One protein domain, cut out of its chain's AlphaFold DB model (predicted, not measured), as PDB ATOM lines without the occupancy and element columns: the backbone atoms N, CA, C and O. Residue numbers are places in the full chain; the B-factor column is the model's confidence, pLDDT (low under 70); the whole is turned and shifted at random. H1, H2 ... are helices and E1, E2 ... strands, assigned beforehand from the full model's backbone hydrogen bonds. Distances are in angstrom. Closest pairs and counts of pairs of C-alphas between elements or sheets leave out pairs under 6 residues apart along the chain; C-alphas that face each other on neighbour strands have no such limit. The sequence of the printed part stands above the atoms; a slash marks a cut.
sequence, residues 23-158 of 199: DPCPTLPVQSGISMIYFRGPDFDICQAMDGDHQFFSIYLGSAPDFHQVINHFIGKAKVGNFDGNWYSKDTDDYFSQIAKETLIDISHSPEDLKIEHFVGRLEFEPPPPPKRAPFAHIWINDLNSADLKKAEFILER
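AT A GLANCE: This is residues 23 to 158 of the 199 residues of an uncharacterized protein of Solimicrobium silvestre (UniProt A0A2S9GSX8). A strongly twisted sheet of seven strands curls round one helix, H1, which lies in its hollow, and from this body a long loop sticks out with residues 113 to 130, making most of the extra length. The printed part has 136 residues, with the strands E1 to E7 followed by H1 along the chain; the sheet's order is E1 E2 E3 E7 E6 E5 E4, antiparallel throughout. The class is mostly strand, though under half of the residues, 64, are in named elements. The whole is elongated, 59 by 34 by 30 A, and only just compact, close to loose, with a radius of gyration of the C-alphas of 17.1 A.

HOW THE PARTS SIT: After residues 23 to 34, which hold no named element, come E1, residues 35 to 40, E2, residues 44 to 51, and E3, residues 54 to 62. They form a meander, each strand the antiparallel neighbour of the one before. Within hydrogen-bond range are N 37 and O 48, 2.8 A, between E1 and E2, and N 47 and O 59, 2.9 A, between E2 and E3. E3 bends by 50 degrees at residue 57. A second meander holds E4, residues 74 to 80, E5, residues 83 to 89, E6, residues 99 to 106, and E7, residues 136 to 143. E5 pairs in a staggered way, with E4 over residues 83 to 88, as by N 85 and O 78 at 2.9 A, and with E6 over residues 88 to 89, as by N 88 and O 102 at 2.8 A. E7 is the antiparallel neighbour of E6, with N 139 and O 103 at 2.9 A, and of E3, with N 60 and O 138 at 2.8 A. E1 and E4 are the edge strands and are apart. H1, residues 146 to 156, is on one face of the sheet, two layers, a sheet and a helix; every O i to N i+4 pair in it is within hydrogen-bond range. Its closest C-alphas to E4 are those of Leu 156 and Val 80, 4.9 A, and to E3 those of Ala 152 and Phe 56, 6.1 A.

IN THESE COORDINATES: E1 begins at C-alpha 35, (51.909, -8.534, 11.345). E2 is 23.3 A long, E3 and E6 are each 23.7 A, E7 is 22.8 A and H1 is 15.2 A. E7 begins at C-alpha 136, (44.780, -7.179, 32.153), and H1 ends at C-alpha 156, (41.165, -11.856, 18.246).

THE WHOLE: The C-alphas farthest apart are those of Tyr 95 and Arg 122, 60.2 A. Without residues 113 to 130 the body spans 40 by 34 by 29 A. The printed part has no cut. The links E3 to E4 and E6 to E7 are long, with 11 and 29 residues. Mean pLDDT of the printed part is 82.1; residues 92 to 98 and 110 to 134 are under 70.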
ATOM      1  N   ASP A  23      59.268 -11.282  23.173       80.75
ATOM      2  CA  ASP A  23      58.226 -10.322  22.820       80.75
ATOM      3  C   ASP A  23      56.941 -10.649  23.612       80.75
ATOM      4  O   ASP A  23      56.449 -11.788  23.493       80.75
ATOM      5  N   PRO A  24      56.437  -9.718  24.449       87.69
ATOM      6  CA  PRO A  24      55.255  -9.937  25.277       87.69
ATOM      7  C   PRO A  24      53.972 -10.020  24.447       87.69
ATOM      8  O   PRO A  24      52.952 -10.477  24.964       87.69
ATOM      9  N   CYS A  25      54.012  -9.644  23.164       92.94
ATOM     10  CA  CYS A  25      52.838  -9.656  22.318       92.94
ATOM     11  C   CYS A  25      52.268 -11.063  22.120       92.94
ATOM     12  O   CYS A  25      53.023 -12.035  21.944       92.94
ATOM     13  N   PRO A  26      50.930 -11.182  22.129       94.00
ATOM     14  CA  PRO A  26      50.258 -12.441  21.868       94.00
ATOM     15  C   PRO A  26      50.507 -12.898  20.425       94.00
ATOM     16  O   PRO A  26      50.754 -12.098  19.519       94.00
ATOM     17  N   THR A  27      50.475 -14.208  20.214       94.56
ATOM     18  CA  THR A  27      50.735 -14.816  18.909       94.56
ATOM     19  C   THR A  27      49.497 -14.686  18.027       94.56
ATOM     20  O   THR A  27      48.401 -15.090  18.418       94.56
ATOM     21  N   LEU A  28      49.677 -14.138  16.824       95.44
ATOM     22  CA  LEU A  28      48.620 -14.046  15.820       95.44
ATOM     23  C   LEU A  28      48.402 -15.399  15.122       95.44
ATOM     24  O   LEU A  28      49.366 -16.138  14.902       95.44
ATOM     25  N   PRO A  29      47.170 -15.712  14.683       95.06
ATOM     26  CA  PRO A  29      46.920 -16.860  13.823       95.06
ATOM     27  C   PRO A  29      47.738 -16.751  12.532       95.06
ATOM     28  O   PRO A  29      47.669 -15.736  11.838       95.06
ATOM     29  N   VAL A  30      48.448 -17.817  12.154       92.38
ATOM     30  CA  VAL A  30      49.314 -17.852  10.951       92.38
ATOM     31  C   VAL A  30      48.555 -17.461   9.673       92.38
ATOM     32  O   VAL A  30      49.112 -16.860   8.763       92.38
ATOM     33  N   GLN A  31      47.260 -17.771   9.618       93.94
ATOM     34  CA  GLN A  31      46.393 -17.547   8.458       93.94
ATOM     35  C   GLN A  31      45.889 -16.101   8.334       93.94
ATOM     36  O   GLN A  31      45.204 -15.775   7.370       93.94
ATOM     37  N   SER A  32      46.170 -15.247   9.321       93.94
ATOM     38  CA  SER A  32      45.605 -13.897   9.391       93.94
ATOM     39  C   SER A  32      46.189 -12.936   8.350       93.94
ATOM     40  O   SER A  32      45.527 -11.963   7.994       93.94
ATOM     41  N   GLY A  33      47.402 -13.210   7.854       94.88
ATOM     42  CA  GLY A  33      48.099 -12.361   6.882       94.88
ATOM     43  C   GLY A  33      48.559 -11.009   7.437       94.88
ATOM     44  O   GLY A  33      49.081 -10.202   6.678       94.88
ATOM     45  N   ILE A  34      48.386 -10.770   8.738       94.94
ATOM     46  CA  ILE A  34      48.759  -9.527   9.414       94.94
ATOM     47  C   ILE A  34      50.029  -9.712  10.247       94.94
ATOM     48  O   ILE A  34      50.399 -10.823  10.632       94.94
ATOM     49  N   SER A  35      50.696  -8.601  10.531       95.62
ATOM     50  CA  SER A  35      51.909  -8.534  11.345       95.62
ATOM     51  C   SER A  35      51.637  -7.853  12.684       95.62
ATOM     52  O   SER A  35      50.643  -7.148  12.834       95.62
ATOM     53  N   MET A  36      52.509  -8.077  13.667       95.81
ATOM     54  CA  MET A  36      52.439  -7.409  14.966       95.81
ATOM     55  C   MET A  36      53.613  -6.443  15.101       95.81
ATOM     56  O   MET A  36      54.760  -6.845  14.901       95.81
ATOM     57  N   ILE A  37      53.337  -5.195  15.471       95.44
ATOM     58  CA  ILE A  37      54.351  -4.217  15.874       95.44
ATOM     59  C   ILE A  37      54.304  -4.067  17.391       95.44
ATOM     60  O   ILE A  37      53.234  -3.898  17.977       95.44
ATOM     61  N   TYR A  38      55.474  -4.135  18.019       94.31
ATOM     62  CA  TYR A  38      55.637  -4.068  19.465       94.31
ATOM     63  C   TYR A  38      56.247  -2.733  19.901       94.31
ATOM     64  O   TYR A  38      57.293  -2.322  19.392       94.31
ATOM     65  N   PHE A  39      55.628  -2.100  20.896       92.69
ATOM     66  CA  PHE A  39      56.134  -0.910  21.569       92.69
ATOM     67  C   PHE A  39      56.236  -1.161  23.071       92.69
ATOM     68  O   PHE A  39      55.275  -1.594  23.704       92.69
ATOM     69  N   ARG A  40      57.393  -0.833  23.649       91.31
ATOM     70  CA  ARG A  40      57.627  -0.886  25.093       91.31
ATOM     71  C   ARG A  40      57.510   0.509  25.698       91.31
ATOM     72  O   ARG A  40      58.246   1.412  25.297       91.31
ATOM     73  N   GLY A  41      56.629   0.656  26.676       88.44
ATOM     74  CA  GLY A  41      56.565   1.797  27.583       88.44
ATOM     75  C   GLY A  41      57.346   1.550  28.885       88.44
ATOM     76  O   GLY A  41      57.944   0.488  29.065       88.44
ATOM     77  N   PRO A  42      57.368   2.527  29.808       84.81
ATOM     78  CA  PRO A  42      58.016   2.378  31.116       84.81
ATOM     79  C   PRO A  42      57.383   1.295  32.003       84.81
ATOM     80  O   PRO A  42      58.092   0.615  32.744       84.81
ATOM     81  N   ASP A  43      56.062   1.147  31.929       83.06
ATOM     82  CA  ASP A  43      55.230   0.294  32.790       83.06
ATOM     83  C   ASP A  43      54.122  -0.452  32.020       83.06
ATOM     84  O   ASP A  43      53.227  -1.058  32.616       83.06
ATOM     85  N   PHE A  44      54.197  -0.430  30.689       88.69
ATOM     86  CA  PHE A  44      53.253  -1.087  29.797       88.69
ATOM     87  C   PHE A  44      53.918  -1.530  28.494       88.69
ATOM     88  O   PHE A  44      54.986  -1.054  28.115       88.69
ATOM     89  N   ASP A  45      53.224  -2.396  27.774       92.12
ATOM     90  CA  ASP A  45      53.555  -2.865  26.440       92.12
ATOM     91  C   ASP A  45      52.350  -2.633  25.512       92.12
ATOM     92  O   ASP A  45      51.199  -2.764  25.932       92.12
ATOM     93  N   ILE A  46      52.591  -2.281  24.247       93.88
ATOM     94  CA  ILE A  46      51.550  -2.140  23.219       93.88
ATOM     95  C   ILE A  46      51.887  -3.043  22.040       93.88
ATOM     96  O   ILE A  46      53.004  -3.026  21.522       93.88
ATOM     97  N   CYS A  47      50.887  -3.791  21.592       96.00
ATOM     98  CA  CYS A  47      50.963  -4.699  20.459       96.00
ATOM     99  C   CYS A  47      49.937  -4.274  19.410       96.00
ATOM    100  O   CYS A  47      48.733  -4.360  19.653       96.00
ATOM    101  N   GLN A  48      50.411  -3.788  18.266       96.81
ATOM    102  CA  GLN A  48      49.572  -3.298  17.172       96.81
ATOM    103  C   GLN A  48      49.521  -4.320  16.039       96.81
ATOM    104  O   GLN A  48      50.557  -4.689  15.486       96.81
ATOM    105  N   ALA A  49      48.318  -4.760  15.681       96.56
ATOM    106  CA  ALA A  49      48.083  -5.639  14.545       96.56
ATOM    107  C   ALA A  49      47.958  -4.817  13.255       96.56
ATOM    108  O   ALA A  49      47.039  -4.007  13.127       96.56
ATOM    109  N   MET A  50      48.856  -5.056  12.300       95.69
ATOM    110  CA  MET A  50      49.012  -4.275  11.071       95.69
ATOM    111  C   MET A  50      48.824  -5.131   9.813       95.69
ATOM    112  O   MET A  50      49.420  -6.206   9.695       95.69
ATOM    113  N   ASP A  51      48.064  -4.620   8.848       93.06
ATOM    114  CA  ASP A  51      47.928  -5.138   7.480       93.06
ATOM    115  C   ASP A  51      48.513  -4.098   6.512       93.06
ATOM    116  O   ASP A  51      47.859  -3.121   6.138       93.06
ATOM    117  N   GLY A  52      49.805  -4.234   6.204       93.56
ATOM    118  CA  GLY A  52      50.565  -3.152   5.577       93.56
ATOM    119  C   GLY A  52      50.604  -1.918   6.484       93.56
ATOM    120  O   GLY A  52      51.091  -1.999   7.610       93.56
ATOM    121  N   ASP A  53      50.061  -0.801   5.999       93.25
ATOM    122  CA  ASP A  53      49.998   0.473   6.732       93.25
ATOM    123  C   ASP A  53      48.686   0.659   7.519       93.25
ATOM    124  O   ASP A  53      48.506   1.670   8.199       93.25
ATOM    125  N   HIS A  54      47.754  -0.298   7.434       91.31
ATOM    126  CA  HIS A  54      46.465  -0.234   8.128       91.31
ATOM    127  C   HIS A  54      46.526  -0.949   9.476       91.31
ATOM    128  O   HIS A  54      46.866  -2.131   9.546       91.31
ATOM    129  N   GLN A  55      46.156  -0.253  10.550       92.44
ATOM    130  CA  GLN A  55      46.055  -0.847  11.881       92.44
ATOM    131  C   GLN A  55      44.667  -1.467  12.078       92.44
ATOM    132  O   GLN A  55      43.669  -0.754  12.099       92.44
ATOM    133  N   PHE A  56      44.610  -2.777  12.316       91.69
ATOM    134  CA  PHE A  56      43.365  -3.499  12.599       91.69
ATOM    135  C   PHE A  56      42.919  -3.327  14.056       91.69
ATOM    136  O   PHE A  56      41.792  -2.936  14.350       91.69
ATOM    137  N   PHE A  57      43.807  -3.641  14.996       95.44
ATOM    138  CA  PHE A  57      43.530  -3.536  16.426       95.44
ATOM    139  C   PHE A  57      44.819  -3.300  17.202       95.44
ATOM    140  O   PHE A  57      45.924  -3.512  16.701       95.44
ATOM    141  N   SER A  58      44.671  -2.862  18.444       95.88
ATOM    142  CA  SER A  58      45.776  -2.717  19.384       95.88
ATOM    143  C   SER A  58      45.447  -3.414  20.694       95.88
ATOM    144  O   SER A  58      44.287  -3.484  21.101       95.88
ATOM    145  N   ILE A  59      46.487  -3.927  21.341       95.88
ATOM    146  CA  ILE A  59      46.427  -4.582  22.642       95.88
ATOM    147  C   ILE A  59      47.401  -3.856  23.560       95.88
ATOM    148  O   ILE A  59      48.611  -3.890  23.336       95.88
ATOM    149  N   TYR A  60      46.870  -3.210  24.587       94.62
ATOM    150  CA  TYR A  60      47.640  -2.663  25.693       94.62
ATOM    151  C   TYR A  60      47.767  -3.710  26.795       94.62
ATOM    152  O   TYR A  60      46.773  -4.258  27.274       94.62
ATOM    153  N   LEU A  61      49.006  -3.961  27.198       92.31
ATOM    154  CA  LEU A  61      49.392  -4.868  28.264       92.31
ATOM    155  C   LEU A  61      50.042  -4.018  29.360       92.31
ATOM    156  O   LEU A  61      51.234  -3.722  29.312       92.31
ATOM    157  N   GLY A  62      49.257  -3.588  30.340       86.38
ATOM    158  CA  GLY A  62      49.743  -2.737  31.424       86.38
ATOM    159  C   GLY A  62      48.890  -2.861  32.680       86.38
ATOM    160  O   GLY A  62      47.798  -3.425  32.664       86.38
ATOM    161  N   SER A  63      49.399  -2.333  33.792       79.44
ATOM    162  CA  SER A  63      48.705  -2.410  35.090       79.44
ATOM    163  C   SER A  63      47.613  -1.349  35.265       79.44
ATOM    164  O   SER A  63      46.768  -1.485  36.144       79.44
ATOM    165  N   ALA A  64      47.625  -0.307  34.432       76.38
ATOM    166  CA  ALA A  64      46.670   0.794  34.460       76.38
ATOM    167  C   ALA A  64      46.109   1.032  33.046       76.38
ATOM    168  O   ALA A  64      46.594   1.918  32.341       76.38
ATOM    169  N   PRO A  65      45.173   0.194  32.571       77.50
ATOM    170  CA  PRO A  65      44.467   0.465  31.326       77.50
ATOM    171  C   PRO A  65      43.536   1.668  31.520       77.50
ATOM    172  O   PRO A  65      42.769   1.707  32.483       77.50
ATOM    173  N   ASP A  66      43.585   2.630  30.598       78.50
ATOM    174  CA  ASP A  66      42.626   3.740  30.521       78.50
ATOM    175  C   ASP A  66      41.313   3.239  29.898       78.50
ATOM    176  O   ASP A  66      40.966   3.540  28.757       78.50
ATOM    177  N   PHE A  67      40.637   2.343  30.620       81.38
ATOM    178  CA  PHE A  67      39.396   1.704  30.198       81.38
ATOM    179  C   PHE A  67      38.293   1.990  31.210       81.38
ATOM    180  O   PHE A  67      38.366   1.594  32.377       81.38
ATOM    181  N   HIS A  68      37.222   2.621  30.737       81.00
ATOM    182  CA  HIS A  68      36.061   2.954  31.546       81.00
ATOM    183  C   HIS A  68      34.821   2.250  30.994       81.00
ATOM    184  O   HIS A  68      34.330   2.568  29.916       81.00
ATOM    185  N   GLN A  69      34.285   1.289  31.753       79.31
ATOM    186  CA  GLN A  69      33.044   0.606  31.381       79.31
ATOM    187  C   GLN A  69      31.859   1.571  31.477       79.31
ATOM    188  O   GLN A  69      31.314   1.800  32.558       79.31
ATOM    189  N   VAL A  70      31.416   2.102  30.340       80.25
ATOM    190  CA  VAL A  70      30.164   2.858  30.254       80.25
ATOM    191  C   VAL A  70      29.039   1.875  29.926       80.25
ATOM    192  O   VAL A  70      28.985   1.318  28.833       80.25
ATOM    193  N   ILE A  71      28.133   1.631  30.882       75.75
ATOM    194  CA  ILE A  71      27.074   0.602  30.776       75.75
ATOM    195  C   ILE A  71      26.233   0.766  29.502       75.75
ATOM    196  O   ILE A  71      25.916  -0.218  28.837       75.75
ATOM    197  N   ASN A  72      25.916   2.007  29.129       80.62
ATOM    198  CA  ASN A  72      25.103   2.304  27.948       80.62
ATOM    199  C   ASN A  72      25.822   2.017  26.622       80.62
ATOM    200  O   ASN A  72      25.188   2.076  25.573       80.62
ATOM    201  N   HIS A  73      27.119   1.707  26.652       87.00
ATOM    202  CA  HIS A  73      27.913   1.392  25.468       87.00
ATOM    203  C   HIS A  73      28.117  -0.106  25.288       87.00
ATOM    204  O   HIS A  73      28.855  -0.500  24.397       87.00
ATOM    205  N   PHE A  74      27.488  -0.962  26.097       91.12
ATOM    206  CA  PHE A  74      27.566  -2.405  25.891       91.12
ATOM    207  C   PHE A  74      27.013  -2.799  24.509       91.12
ATOM    208  O   PHE A  74      25.837  -2.583  24.216       91.12
ATOM    209  N   ILE A  75      27.858  -3.412  23.677       92.19
ATOM    210  CA  ILE A  75      27.496  -3.892  22.333       92.19
ATOM    211  C   ILE A  75      27.281  -5.410  22.335       92.19
ATOM    212  O   ILE A  75      26.446  -5.918  21.586       92.19
ATOM    213  N   GLY A  76      28.022  -6.163  23.152       94.19
ATOM    214  CA  GLY A  76      27.894  -7.619  23.173       94.19
ATOM    215  C   GLY A  76      28.993  -8.342  23.940       94.19
ATOM    216  O   GLY A  76      29.834  -7.734  24.595       94.19
ATOM    217  N   LYS A  77      28.984  -9.674  23.858       96.25
ATOM    218  CA  LYS A  77      30.049 -10.515  24.416       96.25
ATOM    219  C   LYS A  77      31.286 -10.471  23.527       96.25
ATOM    220  O   LYS A  77      31.161 -10.502  22.306       96.25
ATOM    221  N   ALA A  78      32.455 -10.407  24.155       95.31
ATOM    222  CA  ALA A  78      33.742 -10.508  23.488       95.31
ATOM    223  C   ALA A  78      34.373 -11.866  23.792       95.31
ATOM    224  O   ALA A  78      34.234 -12.382  24.901       95.31
ATOM    225  N   LYS A  79      35.095 -12.407  22.814       96.62
ATOM    226  CA  LYS A  79      35.981 -13.550  22.997       96.62
ATOM    227  C   LYS A  79      37.332 -13.204  22.393       96.62
ATOM    228  O   LYS A  79      37.415 -12.878  21.211       96.62
ATOM    229  N   VAL A  80      38.374 -13.249  23.212       95.75
ATOM    230  CA  VAL A  80      39.740 -12.901  22.822       95.75
ATOM    231  C   VAL A  80      40.640 -14.062  23.227       95.75
ATOM    232  O   VAL A  80      40.963 -14.250  24.397       95.75
ATOM    233  N   GLY A  81      40.990 -14.901  22.258       94.25
ATOM    234  CA  GLY A  81      41.605 -16.197  22.497       94.25
ATOM    235  C   GLY A  81      40.723 -17.063  23.397       94.25
ATOM    236  O   GLY A  81      39.553 -17.324  23.104       94.25
ATOM    237  N   ASN A  82      41.291 -17.469  24.531       92.81
ATOM    238  CA  ASN A  82      40.604 -18.251  25.559       92.81
ATOM    239  C   ASN A  82      39.932 -17.390  26.641       92.81
ATOM    240  O   ASN A  82      39.428 -17.942  27.615       92.81
ATOM    241  N   PHE A  83      39.933 -16.065  26.493       93.38
ATOM    242  CA  PHE A  83      39.406 -15.138  27.488       93.38
ATOM    243  C   PHE A  83      38.061 -14.567  27.046       93.38
ATOM    244  O   PHE A  83      37.896 -14.119  25.907       93.38
ATOM    245  N   ASP A  84      37.110 -14.561  27.973       94.50
ATOM    246  CA  ASP A  84      35.808 -13.934  27.785       94.50
ATOM    247  C   ASP A  84      35.848 -12.470  28.237       94.50
ATOM    248  O   ASP A  84      36.512 -12.106  29.209       94.50
ATOM    249  N   GLY A  85      35.094 -11.622  27.542       93.62
ATOM    250  CA  GLY A  85      34.954 -10.206  27.857       93.62
ATOM    251  C   GLY A  85      33.605  -9.647  27.417       93.62
ATOM    252  O   GLY A  85      32.668 -10.376  27.073       93.62
ATOM    253  N   ASN A  86      33.500  -8.323  27.400       95.06
ATOM    254  CA  ASN A  86      32.344  -7.614  26.863       95.06
ATOM    255  C   ASN A  86      32.850  -6.513  25.928       95.06
ATOM    256  O   ASN A  86      33.714  -5.731  26.312       95.06
ATOM    257  N   TRP A  87      32.294  -6.447  24.721       94.94
ATOM    258  CA  TRP A  87      32.539  -5.353  23.795       94.94
ATOM    259  C   TRP A  87      31.725  -4.132  24.202       94.94
ATOM    260  O   TRP A  87      30.504  -4.222  24.374       94.94
ATOM    261  N   TYR A  88      32.399  -2.992  24.274       92.56
ATOM    262  CA  TYR A  88      31.802  -1.680  24.465       92.56
ATOM    263  C   TYR A  88      32.075  -0.802  23.245       92.56
ATOM    264  O   TYR A  88      33.108  -0.948  22.587       92.56
ATOM    265  N   SER A  89      31.140   0.090  22.926       90.69
ATOM    266  CA  SER A  89      31.364   1.172  21.973       90.69
ATOM    267  C   SER A  89      32.375   2.127  22.574       90.69
ATOM    268  O   SER A  89      32.176   2.603  23.693       90.69
ATOM    269  N   LYS A  90      33.436   2.410  21.829       83.38
ATOM    270  CA  LYS A  90      34.373   3.454  22.218       83.38
ATOM    271  C   LYS A  90      33.800   4.790  21.770       83.38
ATOM    272  O   LYS A  90      33.530   4.968  20.580       83.38
ATOM    273  N   ASP A  91      33.609   5.709  22.710       73.31
ATOM    274  CA  ASP A  91      33.306   7.092  22.358       73.31
ATOM    275  C   ASP A  91      34.526   7.653  21.640       73.31
ATOM    276  O   ASP A  91      35.622   7.754  22.193       73.31
ATOM    277  N   THR A  92      34.350   7.951  20.361       67.62
ATOM    278  CA  THR A  92      35.323   8.734  19.618       67.62
ATOM    279  C   THR A  92      34.743  10.135  19.560       67.62
ATOM    280  O   THR A  92      33.736  10.365  18.898       67.62
ATOM    281  N   ASP A  93      35.347  11.066  20.300       62.53
ATOM    282  CA  ASP A  93      34.951  12.483  20.289       62.53
ATOM    283  C   ASP A  93      35.075  13.110  18.879       62.53
ATOM    284  O   ASP A  93      34.565  14.200  18.615       62.53
ATOM    285  N   ASP A  94      35.724  12.402  17.948       52.44
ATOM    286  CA  ASP A  94      35.950  12.811  16.572       52.44
ATOM    287  C   ASP A  94      34.891  12.263  15.604       52.44
ATOM    288  O   ASP A  94      34.880  11.085  15.268       52.44
ATOM    289  N   TYR A  95      34.066  13.198  15.121       46.59
ATOM    290  CA  TYR A  95      33.276  13.367  13.880       46.59
ATOM    291  C   TYR A  95      33.292  12.361  12.700       46.59
ATOM    292  O   TYR A  95      32.609  12.610  11.702       46.59
ATOM    293  N   PHE A  96      33.998  11.238  12.745       50.66
ATOM    294  CA  PHE A  96      34.002  10.226  11.695       50.66
ATOM    295  C   PHE A  96      33.224   9.000  12.157       50.66
ATOM    296  O   PHE A  96      33.322   8.584  13.302       50.66
ATOM    297  N   SER A  97      32.451   8.406  11.249       54.94
ATOM    298  CA  SER A  97      31.602   7.221  11.435       54.94
ATOM    299  C   SER A  97      32.390   5.925  11.715       54.94
ATOM    300  O   SER A  97      32.101   4.884  11.125       54.94
ATOM    301  N   GLN A  98      33.429   5.996  12.544       65.75
ATOM    302  CA  GLN A  98      34.259   4.871  12.942       65.75
ATOM    303  C   GLN A  98      33.452   3.970  13.867       65.75
ATOM    304  O   GLN A  98      32.877   4.415  14.860       65.75
ATOM    305  N   ILE A  99      33.408   2.684  13.531       74.94
ATOM    306  CA  ILE A  99      32.867   1.672  14.426       74.94
ATOM    307  C   ILE A  99      34.030   1.265  15.322       74.94
ATOM    308  O   ILE A  99      34.807   0.371  14.989       74.94
ATOM    309  N   ALA A 100      34.177   1.969  16.439       86.88
ATOM    310  CA  ALA A 100      35.217   1.685  17.409       86.88
ATOM    311  C   ALA A 100      34.664   0.796  18.530       86.88
ATOM    312  O   ALA A 100      33.616   1.076  19.118       86.88
ATOM    313  N   LYS A 101      35.369  -0.301  18.817       92.94
ATOM    314  CA  LYS A 101      35.029  -1.232  19.897       92.94
ATOM    315  C   LYS A 101      36.200  -1.398  20.834       92.94
ATOM    316  O   LYS A 101      37.346  -1.431  20.396       92.94
ATOM    317  N   GLU A 102      35.907  -1.602  22.105       94.44
ATOM    318  CA  GLU A 102      36.916  -1.938  23.097       94.44
ATOM    319  C   GLU A 102      36.428  -2.966  24.113       94.44
ATOM    320  O   GLU A 102      35.232  -3.101  24.377       94.44
ATOM    321  N   THR A 103      37.367  -3.728  24.662       95.00
ATOM    322  CA  THR A 103      37.132  -4.692  25.736       95.00
ATOM    323  C   THR A 103      38.339  -4.723  26.660       95.00
ATOM    324  O   THR A 103      39.481  -4.555  26.230       95.00
ATOM    325  N   LEU A 104      38.083  -5.013  27.928       94.25
ATOM    326  CA  LEU A 104      39.104  -5.358  28.905       94.25
ATOM    327  C   LEU A 104      38.936  -6.830  29.274       94.25
ATOM    328  O   LEU A 104      37.822  -7.263  29.570       94.25
ATOM    329  N   ILE A 105      40.027  -7.587  29.240       93.25
ATOM    330  CA  ILE A 105      40.066  -8.988  29.671       93.25
ATOM    331  C   ILE A 105      41.103  -9.162  30.780       93.25
ATOM    332  O   ILE A 105      42.125  -8.475  30.801       93.25
ATOM    333  N   ASP A 106      40.838 -10.096  31.686       90.88
ATOM    334  CA  ASP A 106      41.802 -10.558  32.681       90.88
ATOM    335  C   ASP A 106      42.632 -11.698  32.076       90.88
ATOM    336  O   ASP A 106      42.095 -12.752  31.741       90.88
ATOM    337  N   ILE A 107      43.933 -11.463  31.914       89.19
ATOM    338  CA  ILE A 107      44.904 -12.427  31.377       89.19
ATOM    339  C   ILE A 107      45.784 -13.044  32.469       89.19
ATOM    340  O   ILE A 107      46.684 -13.827  32.159       89.19
ATOM    341  N   SER A 108      45.552 -12.699  33.740       83.56
ATOM    342  CA  SER A 108      46.321 -13.239  34.867       83.56
ATOM    343  C   SER A 108      46.015 -14.711  35.141       83.56
ATOM    344  O   SER A 108      46.880 -15.428  35.639       83.56
ATOM    345  N   HIS A 109      44.829 -15.178  34.748       73.94
ATOM    346  CA  HIS A 109      44.398 -16.559  34.916       73.94
ATOM    347  C   HIS A 109      44.043 -17.152  33.555       73.94
ATOM    348  O   HIS A 109      42.918 -17.000  33.075       73.94
ATOM    349  N   SER A 110      44.987 -17.854  32.920       68.12
ATOM    350  CA  SER A 110      44.606 -18.704  31.792       68.12
ATOM    351  C   SER A 110      43.655 -19.790  32.309       68.12
ATOM    352  O   SER A 110      43.968 -20.433  33.317       68.12
ATOM    353  N   PRO A 111      42.534 -20.079  31.624       61.66
ATOM    354  CA  PRO A 111      41.662 -21.197  31.986       61.66
ATOM    355  C   PRO A 111      42.401 -22.546  32.055       61.66
ATOM    356  O   PRO A 111      41.948 -23.483  32.712       61.66
ATOM    357  N   GLU A 112      43.543 -22.659  31.371       63.31
ATOM    358  CA  GLU A 112      44.402 -23.844  31.399       63.31
ATOM    359  C   GLU A 112      45.280 -23.932  32.655       63.31
ATOM    360  O   GLU A 112      45.603 -25.040  33.087       63.31
ATOM    361  N   ASP A 113      45.631 -22.797  33.265       59.06
ATOM    362  CA  ASP A 113      46.490 -22.748  34.453       59.06
ATOM    363  C   ASP A 113      45.731 -23.171  35.725       59.06
ATOM    364  O   ASP A 113      46.336 -23.665  36.674       59.06
ATOM    365  N   LEU A 114      44.393 -23.132  35.703       56.28
ATOM    366  CA  LEU A 114      43.527 -23.638  36.780       56.28
ATOM    367  C   LEU A 114      43.511 -25.177  36.908       56.28
ATOM    368  O   LEU A 114      42.828 -25.716  37.775       56.28
ATOM    369  N   LYS A 115      44.236 -25.914  36.052       55.44
ATOM    370  CA  LYS A 115      44.282 -27.391  36.079       55.44
ATOM    371  C   LYS A 115      45.475 -27.980  36.836       55.44
ATOM    372  O   LYS A 115      45.616 -29.202  36.857       55.44
ATOM    373  N   ILE A 116      46.330 -27.161  37.448       51.69
ATOM    374  CA  ILE A 116      47.541 -27.636  38.133       51.69
ATOM    375  C   ILE A 116      47.491 -27.264  39.621       51.69
ATOM    376  O   ILE A 116      48.205 -26.377  40.070       51.69
ATOM    377  N   GLU A 117      46.693 -27.987  40.407       47.12
ATOM    378  CA  GLU A 117      46.851 -28.026  41.867       47.12
ATOM    379  C   GLU A 117      47.109 -29.457  42.340       47.12
ATOM    380  O   GLU A 117      46.194 -30.261  42.487       47.12
ATOM    381  N   HIS A 118      48.391 -29.767  42.537       45.88
ATOM    382  CA  HIS A 118      48.932 -30.637  43.587       45.88
ATOM    383  C   HIS A 118      50.430 -30.815  43.318       45.88
ATOM    384  O   HIS A 118      50.829 -31.718  42.583       45.88
ATOM    385  N   PHE A 119      51.286 -29.981  43.919       45.78
ATOM    386  CA  PHE A 119      52.679 -30.385  44.096       45.78
ATOM    387  C   PHE A 119      53.333 -29.788  45.340       45.78
ATOM    388  O   PHE A 119      53.153 -28.624  45.687       45.78
ATOM    389  N   VAL A 120      54.075 -30.660  46.017       44.19
ATOM    390  CA  VAL A 120      54.665 -30.509  47.344       44.19
ATOM    391  C   VAL A 120      56.106 -30.002  47.214       44.19
ATOM    392  O   VAL A 120      56.936 -30.675  46.618       44.19
ATOM    393  N   GLY A 121      56.363 -28.831  47.807       47.62
ATOM    394  CA  GLY A 121      57.585 -28.356  48.482       47.62
ATOM    395  C   GLY A 121      58.995 -28.589  47.908       47.62
ATOM    396  O   GLY A 121      59.445 -29.720  47.782       47.62
ATOM    397  N   ARG A 122      59.778 -27.499  47.826       44.91
ATOM    398  CA  ARG A 122      61.100 -27.321  48.481       44.91
ATOM    399  C   ARG A 122      61.513 -25.837  48.381       44.91
ATOM    400  O   ARG A 122      61.378 -25.241  47.323       44.91
ATOM    401  N   LEU A 123      61.979 -25.251  49.489       49.19
ATOM    402  CA  LEU A 123      62.445 -23.858  49.585       49.19
ATOM    403  C   LEU A 123      63.882 -23.731  49.056       49.19
ATOM    404  O   LEU A 123      64.803 -24.255  49.680       49.19
ATOM    405  N   GLU A 124      64.073 -22.997  47.962       52.31
ATOM    406  CA  GLU A 124      65.379 -22.498  47.514       52.31
ATOM    407  C   GLU A 124      65.299 -20.985  47.255       52.31
ATOM    408  O   GLU A 124      64.230 -20.445  46.976       52.31
ATOM    409  N   PHE A 125      66.425 -20.291  47.442       50.75
ATOM    410  CA  PHE A 125      66.536 -18.834  47.332       50.75
ATOM    411  C   PHE A 125      66.276 -18.374  45.892       50.75
ATOM    412  O   PHE A 125      67.075 -18.661  45.001       50.75
ATOM    413  N   GLU A 126      65.186 -17.634  45.679       46.84
ATOM    414  CA  GLU A 126      64.824 -17.127  44.357       46.84
ATOM    415  C   GLU A 126      65.505 -15.780  44.036       46.84
ATOM    416  O   GLU A 126      65.647 -14.920  44.913       46.84
ATOM    417  N   PRO A 127      65.932 -15.578  42.773       49.84
ATOM    418  CA  PRO A 127      66.330 -14.268  42.256       49.84
ATOM    419  C   PRO A 127      65.186 -13.243  42.404       49.84
ATOM    420  O   PRO A 127      64.038 -13.637  42.619       49.84
ATOM    421  N   PRO A 128      65.464 -11.925  42.304       51.31
ATOM    422  CA  PRO A 128      64.420 -10.909  42.405       51.31
ATOM    423  C   PRO A 128      63.277 -11.236  41.437       51.31
ATOM    424  O   PRO A 128      63.555 -11.582  40.283       51.31
ATOM    425  N   PRO A 129      62.017 -11.152  41.896       49.41
ATOM    426  CA  PRO A 129      60.886 -11.568  41.093       49.41
ATOM    427  C   PRO A 129      60.878 -10.754  39.796       49.41
ATOM    428  O   PRO A 129      61.099  -9.535  39.844       49.41
ATOM    429  N   PRO A 130      60.638 -11.395  38.640       53.16
ATOM    430  CA  PRO A 130      60.444 -10.661  37.403       53.16
ATOM    431  C   PRO A 130      59.332  -9.617  37.601       53.16
ATOM    432  O   PRO A 130      58.440  -9.810  38.437       53.16
ATOM    433  N   PRO A 131      59.374  -8.488  36.867       56.03
ATOM    434  CA  PRO A 131      58.329  -7.477  36.955       56.03
ATOM    435  C   PRO A 131      56.958  -8.140  36.785       56.03
ATOM    436  O   PRO A 131      56.752  -8.923  35.853       56.03
ATOM    437  N   LYS A 132      56.044  -7.868  37.729       61.09
ATOM    438  CA  LYS A 132      54.687  -8.427  37.713       61.09
ATOM    439  C   LYS A 132      54.058  -8.106  36.361       61.09
ATOM    440  O   LYS A 132      53.936  -6.940  35.997       61.09
ATOM    441  N   ARG A 133      53.690  -9.149  35.614       64.06
ATOM    442  CA  ARG A 133      52.997  -8.985  34.336       64.06
ATOM    443  C   ARG A 133      51.672  -8.272  34.561       64.06
ATOM    444  O   ARG A 133      51.037  -8.455  35.601       64.06
ATOM    445  N   ALA A 134      51.267  -7.496  33.563       68.00
ATOM    446  CA  ALA A 134      49.959  -6.875  33.534       68.00
ATOM    447  C   ALA A 134      48.871  -7.952  33.705       68.00
ATOM    448  O   ALA A 134      48.833  -8.894  32.910       68.00
ATOM    449  N   PRO A 135      48.001  -7.845  34.721       82.25
ATOM    450  CA  PRO A 135      46.912  -8.798  34.901       82.25
ATOM    451  C   PRO A 135      45.813  -8.622  33.849       82.25
ATOM    452  O   PRO A 135      44.988  -9.510  33.677       82.25
ATOM    453  N   PHE A 136      45.814  -7.506  33.120       89.38
ATOM    454  CA  PHE A 136      44.780  -7.179  32.153       89.38
ATOM    455  C   PHE A 136      45.361  -6.903  30.771       89.38
ATOM    456  O   PHE A 136      46.471  -6.384  30.632       89.38
ATOM    457  N   ALA A 137      44.561  -7.207  29.753       93.62
ATOM    458  CA  ALA A 137      44.757  -6.701  28.406       93.62
ATOM    459  C   ALA A 137      43.563  -5.824  28.027       93.62
ATOM    460  O   ALA A 137      42.411  -6.259  28.104       93.62
ATOM    461  N   HIS A 138      43.842  -4.590  27.616       95.00
ATOM    462  CA  HIS A 138      42.852  -3.696  27.018       95.00
ATOM    463  C   HIS A 138      43.015  -3.755  25.508       95.00
ATOM    464  O   HIS A 138      44.096  -3.496  24.982       95.00
ATOM    465  N   ILE A 139      41.953  -4.151  24.818       95.44
ATOM    466  CA  ILE A 139      41.937  -4.324  23.371       95.44
ATOM    467  C   ILE A 139      40.977  -3.307  22.786       95.44
ATOM    468  O   ILE A 139      39.838  -3.209  23.243       95.44
ATOM    469  N   TRP A 140      41.408  -2.609  21.740       94.00
ATOM    470  CA  TRP A 140      40.521  -1.779  20.935       94.00
ATOM    471  C   TRP A 140      40.707  -2.035  19.444       94.00
ATOM    472  O   TRP A 140      41.813  -2.272  18.950       94.00
ATOM    473  N   ILE A 141      39.585  -1.974  18.738       92.94
ATOM    474  CA  ILE A 141      39.461  -2.070  17.289       92.94
ATOM    475  C   ILE A 141      38.980  -0.697  16.833       92.94
ATOM    476  O   ILE A 141      37.926  -0.244  17.278       92.94
ATOM    477  N   ASN A 142      39.746  -0.049  15.961       86.44
ATOM    478  CA  ASN A 142      39.350   1.211  15.342       86.44
ATOM    479  C   ASN A 142      39.260   0.960  13.842       86.44
ATOM    480  O   ASN A 142      40.294   0.857  13.187       86.44
ATOM    481  N   ASP A 143      38.047   0.843  13.310       83.81
ATOM    482  CA  ASP A 143      37.876   0.674  11.873       83.81
ATOM    483  C   ASP A 143      36.670   1.457  11.343       83.81
ATOM    484  O   ASP A 143      35.672   1.690  12.031       83.81
ATOM    485  N   LEU A 144      36.773   1.878  10.087       77.19
ATOM    486  CA  LEU A 144      35.706   2.525   9.327       77.19
ATOM    487  C   LEU A 144      34.804   1.489   8.642       77.19
ATOM    488  O   LEU A 144      33.690   1.815   8.228       77.19
ATOM    489  N   ASN A 145      35.275   0.247   8.505       87.62
ATOM    490  CA  ASN A 145      34.621  -0.799   7.736       87.62
ATOM    491  C   ASN A 145      34.141  -1.960   8.621       87.62
ATOM    492  O   ASN A 145      34.904  -2.622   9.323       87.62
ATOM    493  N   SER A 146      32.852  -2.289   8.508       89.06
ATOM    494  CA  SER A 146      32.256  -3.424   9.225       89.06
ATOM    495  C   SER A 146      32.873  -4.787   8.867       89.06
ATOM    496  O   SER A 146      32.823  -5.707   9.685       89.06
ATOM    497  N   ALA A 147      33.434  -4.942   7.662       91.88
ATOM    498  CA  ALA A 147      34.101  -6.176   7.252       91.88
ATOM    499  C   ALA A 147      35.438  -6.358   7.983       91.88
ATOM    500  O   ALA A 147      35.718  -7.449   8.484       91.88
ATOM    501  N   ASP A 148      36.214  -5.284   8.102       91.50
ATOM    502  CA  ASP A 148      37.509  -5.301   8.779       91.50
ATOM    503  C   ASP A 148      37.343  -5.457  10.290       91.50
ATOM    504  O   ASP A 148      38.055  -6.244  10.910       91.50
ATOM    505  N   LEU A 149      36.289  -4.865  10.859       91.75
ATOM    506  CA  LEU A 149      35.891  -5.117  12.241       91.75
ATOM    507  C   LEU A 149      35.602  -6.604  12.505       91.75
ATOM    508  O   LEU A 149      36.094  -7.171  13.479       91.75
ATOM    509  N   LYS A 150      34.841  -7.270  11.626       93.62
ATOM    510  CA  LYS A 150      34.573  -8.715  11.757       93.62
ATOM    511  C   LYS A 150      35.839  -9.552  11.586       93.62
ATOM    512  O   LYS A 150      35.996 -10.564  12.267       93.62
ATOM    513  N   LYS A 151      36.744  -9.144  10.690       94.94
ATOM    514  CA  LYS A 151      38.054  -9.786  10.518       94.94
ATOM    515  C   LYS A 151      38.902  -9.631  11.787       94.94
ATOM    516  O   LYS A 151      39.484 -10.619  12.227       94.94
ATOM    517  N   ALA A 152      38.919  -8.452  12.411       95.62
ATOM    518  CA  ALA A 152      39.601  -8.209  13.682       95.62
ATOM    519  C   ALA A 152      39.049  -9.103  14.800       95.62
ATOM    520  O   ALA A 152      39.824  -9.793  15.456       95.62
ATOM    521  N   GLU A 153      37.725  -9.164  14.971       95.56
ATOM    522  CA  GLU A 153      37.081 -10.052  15.951       95.56
ATOM    523  C   GLU A 153      37.447 -11.524  15.705       95.56
ATOM    524  O   GLU A 153      37.885 -12.214  16.623       95.56
ATOM    525  N   PHE A 154      37.373 -11.987  14.454       96.06
ATOM    526  CA  PHE A 154      37.738 -13.358  14.085       96.06
ATOM    527  C   PHE A 154      39.199 -13.703  14.422       96.06
ATOM    528  O   PHE A 154      39.495 -14.829  14.840       96.06
ATOM    529  N   ILE A 155      40.116 -12.754  14.222       96.81
ATOM    530  CA  ILE A 155      41.532 -12.908  14.568       96.81
ATOM    531  C   ILE A 155      41.704 -12.930  16.088       96.81
ATOM    532  O   ILE A 155      42.377 -13.822  16.609       96.81
ATOM    533  N   LEU A 156      41.085 -11.982  16.793       96.81
ATOM    534  CA  LEU A 156      41.165 -11.856  18.246       96.81
ATOM    535  C   LEU A 156      40.636 -13.104  18.950       96.81
ATOM    536  O   LEU A 156      41.276 -13.567  19.884       96.81
ATOM    537  N   GLU A 157      39.561 -13.724  18.465       97.00
ATOM    538  CA  GLU A 157      39.042 -15.002  18.984       97.00
ATOM    539  C   GLU A 157      40.063 -16.153  18.969       97.00
ATOM    540  O   GLU A 157      39.887 -17.139  19.683       97.00
ATOM    541  N   ARG A 158      41.102 -16.064  18.133       96.94
ATOM    542  CA  ARG A 158      42.106 -17.119  17.906       96.94
ATOM    543  C   ARG A 158      43.501 -16.713  18.359       96.94
ATOM    544  O   ARG A 158      44.456 -17.438  18.092       96.94
TER     545      ARG A 158